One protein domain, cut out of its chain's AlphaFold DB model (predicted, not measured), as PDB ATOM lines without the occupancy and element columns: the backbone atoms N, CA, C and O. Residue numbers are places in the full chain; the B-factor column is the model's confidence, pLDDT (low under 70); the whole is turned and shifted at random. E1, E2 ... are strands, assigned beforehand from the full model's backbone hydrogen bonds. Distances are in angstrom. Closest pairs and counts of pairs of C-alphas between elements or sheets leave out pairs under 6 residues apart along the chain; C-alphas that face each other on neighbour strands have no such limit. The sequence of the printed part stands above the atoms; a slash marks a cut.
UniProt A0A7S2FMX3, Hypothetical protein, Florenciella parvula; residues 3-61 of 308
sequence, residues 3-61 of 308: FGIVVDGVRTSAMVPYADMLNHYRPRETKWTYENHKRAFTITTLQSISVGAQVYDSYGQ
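AT A GLANCE: This is residues 3 to 61 of the 308 residues of the protein "Hypothetical protein" of Florenciella parvula (UniProt A0A7S2FMX3). Little regular structure: two two-stranded hairpins, E1-E2 and E3-E4, meet through E1 and E3, and two long loop stretches, residues 16 to 29 and 46 to 61, are tied by a short parallel pairing of 23 to 24 with 56 to 57. The printed part has 59 residues, 23 in four strands, E1 to E4, with no named helix; both sheets are antiparallel and the class is all strand. It is only just compact, close to loose, with a radius of gyration of the C-alphas of 12.3 A, and spans 35 by 24 by 18 A.

IN THESE COORDINATES: E1, residues 3 to 7, begins at C-alpha 3 (-1.682, -13.520, 11.803) and is 11.9 A long. E2, 10 to 15, measures 16.0 A; E3, 30 to 35, 15.3 A; E4, 40 to 45, 15.9 A, ending at C-alpha 45 (0.456, -30.700, 12.682).

HOW THE PARTS SIT: Hairpin E1 and E2 is antiparallel at 138 degrees, with N 5 and O 12 within hydrogen-bond range at 2.9 A. The closest C-alphas of E1 and E3, Ile 5 and Tyr 34, are 6.1 A apart. Hairpin E3 and E4 is antiparallel at 156 degrees, with N 31 and O 44 within range at 2.8 A. E2 is apart from E3 and E4.

THE WHOLE: The C-alphas farthest apart, of Val 10 and Gly 52, are 37.0 A apart. The printed part has no cut; the link E2 to E3 is long. No printed residue is under 70 in pLDDT.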
ATOM      1  N   PHE A   3      -1.988 -12.581  12.883       92.81
ATOM      2  CA  PHE A   3      -1.682 -13.520  11.803       92.81
ATOM      3  C   PHE A   3      -1.913 -12.869  10.437       92.81
ATOM      4  O   PHE A   3      -2.988 -12.341  10.163       92.81
ATOM      5  N   GLY A   4      -0.917 -12.947   9.551       94.31
ATOM      6  CA  GLY A   4      -1.073 -12.543   8.153       94.31
ATOM      7  C   GLY A   4      -1.654 -13.688   7.327       94.31
ATOM      8  O   GLY A   4      -0.966 -14.678   7.107       94.31
ATOM      9  N   ILE A   5      -2.890 -13.559   6.855       94.81
ATOM     10  CA  ILE A   5      -3.599 -14.597   6.093       94.81
ATOM     11  C   ILE A   5      -4.016 -14.089   4.711       94.81
ATOM     12  O   ILE A   5      -3.967 -12.892   4.429       94.81
ATOM     13  N   VAL A   6      -4.418 -15.006   3.831       96.12
ATOM     14  CA  VAL A   6      -4.986 -14.675   2.519       96.12
ATOM     15  C   VAL A   6      -6.416 -15.191   2.475       96.12
ATOM     16  O   VAL A   6      -6.629 -16.399   2.539       96.12
ATOM     17  N   VAL A   7      -7.376 -14.278   2.365       96.06
ATOM     18  CA  VAL A   7      -8.811 -14.577   2.282       96.06
ATOM     19  C   VAL A   7      -9.269 -14.197   0.882       96.06
ATOM     20  O   VAL A   7      -9.099 -13.050   0.478       96.06
ATOM     21  N   ASP A   8      -9.760 -15.168   0.115       95.38
ATOM     22  CA  ASP A   8     -10.231 -14.984  -1.268       95.38
ATOM     23  C   ASP A   8      -9.235 -14.221  -2.171       95.38
ATOM     24  O   ASP A   8      -9.590 -13.354  -2.963       95.38
ATOM     25  N   GLY A   9      -7.941 -14.536  -2.027       95.12
ATOM     26  CA  GLY A   9      -6.849 -13.912  -2.786       95.12
ATOM     27  C   GLY A   9      -6.347 -12.577  -2.220       95.12
ATOM     28  O   GLY A   9      -5.319 -12.074  -2.670       95.12
ATOM     29  N   VAL A  10      -6.999 -12.030  -1.193       96.62
ATOM     30  CA  VAL A  10      -6.636 -10.755  -0.567       96.62
ATOM     31  C   VAL A  10      -5.806 -10.995   0.693       96.62
ATOM     32  O   VAL A  10      -6.220 -11.710   1.607       96.62
ATOM     33  N   ARG A  11      -4.620 -10.380   0.767       96.44
ATOM     34  CA  ARG A  11      -3.792 -10.391   1.983       96.44
ATOM     35  C   ARG A  11      -4.455  -9.550   3.067       96.44
ATOM     36  O   ARG A  11      -4.744  -8.379   2.847       96.44
ATOM     37  N   THR A  12      -4.633 -10.129   4.246       94.88
ATOM     38  CA  THR A  12      -5.217  -9.454   5.405       94.88
ATOM     39  C   THR A  12      -4.511  -9.858   6.701       94.88
ATOM     40  O   THR A  12      -3.699 -10.783   6.730       94.88
ATOM     41  N   SER A  13      -4.799  -9.130   7.775       95.12
ATOM     42  CA  SER A  13      -4.352  -9.416   9.140       95.12
ATOM     43  C   SER A  13      -5.545  -9.848   9.982       95.12
ATOM     44  O   SER A  13      -6.610  -9.239   9.888       95.12
ATOM     45  N   ALA A  14      -5.376 -10.878  10.805       94.81
ATOM     46  CA  ALA A  14      -6.434 -11.404  11.654       94.81
ATOM     47  C   ALA A  14      -5.937 -11.680  13.074       94.81
ATOM     48  O   ALA A  14      -4.831 -12.177  13.292       94.81
ATOM     49  N   MET A  15      -6.811 -11.405  14.040       96.25
ATOM     50  CA  MET A  15      -6.721 -11.963  15.384       96.25
ATOM     51  C   MET A  15      -7.510 -13.268  15.376       96.25
ATOM     52  O   MET A  15      -8.684 -13.268  15.008       96.25
ATOM     53  N   VAL A  16      -6.862 -14.371  15.736       95.94
ATOM     54  CA  VAL A  16      -7.458 -15.707  15.656       95.94
ATOM     55  C   VAL A  16      -7.511 -16.294  17.065       95.94
ATOM     56  O   VAL A  16      -6.497 -16.815  17.533       95.94
ATOM     57  N   PRO A  17      -8.659 -16.190  17.760       95.31
ATOM     58  CA  PRO A  17      -8.826 -16.778  19.083       95.31
ATOM     59  C   PRO A  17      -8.519 -18.277  19.070       95.31
ATOM     60  O   PRO A  17      -8.745 -18.950  18.062       95.31
ATOM     61  N   TYR A  18      -8.030 -18.793  20.197       93.25
ATOM     62  CA  TYR A  18      -7.530 -20.163  20.391       93.25
ATOM     63  C   TYR A  18      -6.205 -20.449  19.684       93.25
ATOM     64  O   TYR A  18      -5.282 -20.952  20.319       93.25
ATOM     65  N   ALA A  19      -6.069 -20.091  18.407       94.62
ATOM     66  CA  ALA A  19      -4.797 -20.210  17.696       94.62
ATOM     67  C   ALA A  19      -3.699 -19.347  18.340       94.62
ATOM     68  O   ALA A  19      -2.545 -19.756  18.420       94.62
ATOM     69  N   ASP A  20      -4.055 -18.165  18.847       93.69
ATOM     70  CA  ASP A  20      -3.129 -17.226  19.485       93.69
ATOM     71  C   ASP A  20      -2.648 -17.636  20.890       93.69
ATOM     72  O   ASP A  20      -1.825 -16.929  21.474       93.69
ATOM     73  N   MET A  21      -3.143 -18.760  21.421       95.25
ATOM     74  CA  MET A  21      -2.704 -19.348  22.693       95.25
ATOM     75  C   MET A  21      -1.507 -20.293  22.536       95.25
ATOM     76  O   MET A  21      -0.889 -20.659  23.534       95.25
ATOM     77  N   LEU A  22      -1.180 -20.704  21.307       95.62
ATOM     78  CA  LEU A  22      -0.060 -21.600  21.023       95.62
ATOM     79  C   LEU A  22       1.266 -20.866  21.216       95.62
ATOM     80  O   LEU A  22       1.481 -19.805  20.628       95.62
ATOM     81  N   ASN A  23       2.163 -21.444  22.014       95.56
ATOM     82  CA  ASN A  23       3.480 -20.873  22.291       95.56
ATOM     83  C   ASN A  23       4.464 -21.093  21.140       95.56
ATOM     84  O   ASN A  23       4.319 -22.025  20.350       95.56
ATOM     85  N   HIS A  24       5.487 -20.238  21.076       95.38
ATOM     86  CA  HIS A  24       6.572 -20.359  20.110       95.38
ATOM     87  C   HIS A  24       7.435 -21.594  20.382       95.38
ATOM     88  O   HIS A  24       7.932 -21.757  21.493       95.38
ATOM     89  N   TYR A  25       7.708 -22.387  19.349       92.94
ATOM     90  CA  TYR A  25       8.754 -23.404  19.384       92.94
ATOM     91  C   TYR A  25       9.396 -23.618  18.016       92.94
ATOM     92  O   TYR A  25       8.778 -23.394  16.965       92.94
ATOM     93  N   ARG A  26      10.660 -24.050  18.040       92.44
ATOM     94  CA  ARG A  26      11.444 -24.410  16.859       92.44
ATOM     95  C   ARG A  26      12.222 -25.706  17.099       92.44
ATOM     96  O   ARG A  26      12.760 -25.861  18.191       92.44
ATOM     97  N   PRO A  27      12.351 -26.582  16.080       90.69
ATOM     98  CA  PRO A  27      11.785 -26.490  14.724       90.69
ATOM     99  C   PRO A  27      10.248 -26.459  14.694       90.69
ATOM    100  O   PRO A  27       9.597 -26.796  15.674       90.69
ATOM    101  N   ARG A  28       9.650 -25.973  13.595       91.75
ATOM    102  CA  ARG A  28       8.183 -25.840  13.533       91.75
ATOM    103  C   ARG A  28       7.518 -27.220  13.570       91.75
ATOM    104  O   ARG A  28       7.878 -28.095  12.787       91.75
ATOM    105  N   GLU A  29       6.504 -27.372  14.408       94.88
ATOM    106  CA  GLU A  29       5.747 -28.627  14.550       94.88
ATOM    107  C   GLU A  29       4.369 -28.549  13.890       94.88
ATOM    108  O   GLU A  29       3.697 -29.559  13.689       94.88
ATOM    109  N   THR A  30       3.957 -27.343  13.512       95.62
ATOM    110  CA  THR A  30       2.668 -27.020  12.910       95.62
ATOM    111  C   THR A  30       2.849 -26.104  11.700       95.62
ATOM    112  O   THR A  30       3.896 -25.487  11.471       95.62
ATOM    113  N   LYS A  31       1.792 -26.017  10.895       95.12
ATOM    114  CA  LYS A  31       1.631 -25.037   9.827       95.12
ATOM    115  C   LYS A  31       0.202 -24.525   9.855       95.12
ATOM    116  O   LYS A  31      -0.733 -25.321   9.833       95.12
ATOM    117  N   TRP A  32       0.040 -23.210   9.832       94.56
ATOM    118  CA  TRP A  32      -1.268 -22.582   9.739       94.56
ATOM    119  C   TRP A  32      -1.560 -22.042   8.336       94.56
ATOM    120  O   TRP A  32      -0.655 -21.730   7.556       94.56
ATOM    121  N   THR A  33      -2.842 -21.954   7.996       94.81
ATOM    122  CA  THR A  33      -3.341 -21.360   6.753       94.81
ATOM    123  C   THR A  33      -4.796 -20.917   6.919       94.81
ATOM    124  O   THR A  33      -5.463 -21.316   7.871       94.81
ATOM    125  N   TYR A  34      -5.293 -20.091   6.001       96.75
ATOM    126  CA  TYR A  34      -6.722 -19.814   5.896       96.75
ATOM    127  C   TYR A  34      -7.286 -20.584   4.706       96.75
ATOM    128  O   TYR A  34      -6.857 -20.399   3.565       96.75
ATOM    129  N   GLU A  35      -8.236 -21.471   4.968       96.50
ATOM    130  CA  GLU A  35      -8.851 -22.310   3.948       96.50
ATOM    131  C   GLU A  35     -10.180 -21.695   3.504       96.50
ATOM    132  O   GLU A  35     -11.197 -21.857   4.177       96.50
ATOM    133  N   ASN A  36     -10.192 -21.026   2.341       96.25
ATOM    134  CA  ASN A  36     -11.387 -20.335   1.827       96.25
ATOM    135  C   ASN A  36     -12.618 -21.252   1.745       96.25
ATOM    136  O   ASN A  36     -13.707 -20.857   2.149       96.25
ATOM    137  N   HIS A  37     -12.442 -22.500   1.298       96.12
ATOM    138  CA  HIS A  37     -13.542 -23.461   1.171       96.12
ATOM    139  C   HIS A  37     -14.159 -23.865   2.523       96.12
ATOM    140  O   HIS A  37     -15.360 -24.105   2.590       96.12
ATOM    141  N   LYS A  38     -13.366 -23.899   3.604       95.75
ATOM    142  CA  LYS A  38     -13.854 -24.130   4.976       95.75
ATOM    143  C   LYS A  38     -14.263 -22.842   5.683       95.75
ATOM    144  O   LYS A  38     -14.874 -22.909   6.744       95.75
ATOM    145  N   ARG A  39     -13.898 -21.685   5.118       95.69
ATOM    146  CA  ARG A  39     -14.014 -20.358   5.740       95.69
ATOM    147  C   ARG A  39     -13.409 -20.339   7.148       95.69
ATOM    148  O   ARG A  39     -13.996 -19.791   8.077       95.69
ATOM    149  N   ALA A  40     -12.258 -20.993   7.305       95.75
ATOM    150  CA  ALA A  40     -11.656 -21.251   8.605       95.75
ATOM    151  C   ALA A  40     -10.142 -21.043   8.586       95.75
ATOM    152  O   ALA A  40      -9.464 -21.301   7.587       95.75
ATOM    153  N   PHE A  41      -9.618 -20.610   9.732       96.69
ATOM    154  CA  PHE A  41      -8.197 -20.692  10.029       96.69
ATOM    155  C   PHE A  41      -7.881 -22.115  10.487       96.69
ATOM    156  O   PHE A  41      -8.432 -22.582  11.484       96.69
ATOM    157  N   THR A  42      -7.004 -22.799   9.763       96.25
ATOM    158  CA  THR A  42      -6.612 -24.174  10.067       96.25
ATOM    159  C   THR A  42      -5.168 -24.203  10.530       96.25
ATOM    160  O   THR A  42      -4.300 -23.609   9.888       96.25
ATOM    161  N   ILE A  43      -4.903 -24.951  11.600       95.94
ATOM    162  CA  ILE A  43      -3.558 -25.340  12.019       95.94
ATOM    163  C   ILE A  43      -3.428 -26.846  11.829       95.94
ATOM    164  O   ILE A  43      -4.209 -27.615  12.385       95.94
ATOM    165  N   THR A  44      -2.434 -27.255  11.051       95.75
ATOM    166  CA  THR A  44      -2.146 -28.659  10.763       95.75
ATOM    167  C   THR A  44      -0.813 -29.034  11.389       95.75
ATOM    168  O   THR A  44       0.186 -28.340  11.191       95.75
ATOM    169  N   THR A  45      -0.780 -30.138  12.130       96.38
ATOM    170  CA  THR A  45       0.456 -30.700  12.682       96.38
ATOM    171  C   THR A  45       1.323 -31.284  11.565       96.38
ATOM    172  O   THR A  45       0.822 -31.920  10.640       96.38
ATOM    173  N   LEU A  46       2.634 -31.081  11.649       96.50
ATOM    174  CA  LEU A  46       3.635 -31.607  10.713       96.50
ATOM    175  C   LEU A  46       4.269 -32.913  11.206       96.50
ATOM    176  O   LEU A  46       4.979 -33.576  10.457       96.50
ATOM    177  N   GLN A  47       4.004 -33.269  12.458       94.75
ATOM    178  CA  GLN A  47       4.469 -34.481  13.116       94.75
ATOM    179  C   GLN A  47       3.414 -34.978  14.107       94.75
ATOM    180  O   GLN A  47       2.472 -34.256  14.443       94.75
ATOM    181  N   SER A  48       3.571 -36.212  14.582       96.19
ATOM    182  CA  SER A  48       2.744 -36.745  15.663       96.19
ATOM    183  C   SER A  48       3.044 -36.017  16.974       96.19
ATOM    184  O   SER A  48       4.204 -35.855  17.340       96.19
ATOM    185  N   ILE A  49       1.994 -35.618  17.691       95.56
ATOM    186  CA  ILE A  49       2.085 -35.007  19.021       95.56
ATOM    187  C   ILE A  49       1.403 -35.956  20.004       95.56
ATOM    188  O   ILE A  49       0.238 -36.316  19.824       95.56
ATOM    189  N   SER A  50       2.143 -36.409  21.014       96.94
ATOM    190  CA  SER A  50       1.631 -37.344  22.016       96.94
ATOM    191  C   SER A  50       0.546 -36.707  22.884       96.94
ATOM    192  O   SER A  50       0.562 -35.508  23.159       96.94
ATOM    193  N   VAL A  51      -0.385 -37.532  23.369       97.50
ATOM    194  CA  VAL A  51      -1.412 -37.093  24.322       97.50
ATOM    195  C   VAL A  51      -0.744 -36.483  25.559       97.50
ATOM    196  O   VAL A  51       0.163 -37.080  26.135       97.50
ATOM    197  N   GLY A  52      -1.196 -35.293  25.956       96.88
ATOM    198  CA  GLY A  52      -0.656 -34.545  27.097       96.88
ATOM    199  C   GLY A  52       0.538 -33.641  26.772       96.88
ATOM    200  O   GLY A  52       0.905 -32.823  27.613       96.88
ATOM    201  N   ALA A  53       1.121 -33.729  25.572       96.12
ATOM    202  CA  ALA A  53       2.155 -32.791  25.145       96.12
ATOM    203  C   ALA A  53       1.551 -31.420  24.793       96.12
ATOM    204  O   ALA A  53       0.441 -31.324  24.262       96.12
ATOM    205  N   GLN A  54       2.301 -30.351  25.072       95.94
ATOM    206  CA  GLN A  54       1.949 -29.009  24.616       95.94
ATOM    207  C   GLN A  54       2.025 -28.956  23.088       95.94
ATOM    208  O   GLN A  54       2.999 -29.407  22.491       95.94
ATOM    209  N   VAL A  55       1.000 -28.379  22.468       95.62
ATOM    210  CA  VAL A  55       1.024 -28.053  21.043       95.62
ATOM    211  C   VAL A  55       1.678 -26.685  20.901       95.62
ATOM    212  O   VAL A  55       1.253 -25.724  21.544       95.62
ATOM    213  N   TYR A  56       2.703 -26.597  20.064       96.00
ATOM    214  CA  TYR A  56       3.386 -25.343  19.772       96.00
ATOM    215  C   TYR A  56       3.062 -24.848  18.368       96.00
ATOM    216  O   TYR A  56       2.659 -25.614  17.496       96.00
ATOM    217  N   ASP A  57       3.287 -23.556  18.145       94.88
ATOM    218  CA  ASP A  57       3.378 -22.966  16.816       94.88
ATOM    219  C   ASP A  57       4.747 -22.313  16.612       94.88
ATOM    220  O   ASP A  57       5.485 -22.032  17.554       94.88
ATOM    221  N   SER A  58       5.105 -22.036  15.362       93.88
ATOM    222  CA  SER A  58       6.292 -21.246  15.053       93.88
ATOM    223  C   SER A  58       5.908 -19.827  14.669       93.88
ATOM    224  O   SER A  58       5.354 -19.560  13.604       93.88
ATOM    225  N   TYR A  59       6.344 -18.870  15.484       94.31
ATOM    226  CA  TYR A  59       6.250 -17.437  15.154       94.31
ATOM    227  C   TYR A  59       7.281 -17.005  14.085       94.31
ATOM    228  O   TYR A  59       7.372 -15.824  13.723       94.31
ATOM    229  N   GLY A  60       8.055 -17.961  13.560       92.94
ATOM    230  CA  GLY A  60       9.080 -17.783  12.538       92.94
ATOM    231  C   GLY A  60      10.482 -17.544  13.095       92.94
ATOM    232  O   GLY A  60      10.685 -17.416  14.297       92.94
ATOM    233  N   GLN A  61      11.448 -17.463  12.183       93.81
ATOM    234  CA  GLN A  61      12.840 -17.111  12.469       93.81
ATOM    235  C   GLN A  61      12.942 -15.608  12.732       93.81
ATOM    236  O   GLN A  61      12.714 -14.810  11.819       93.81
TER     237      GLN A  61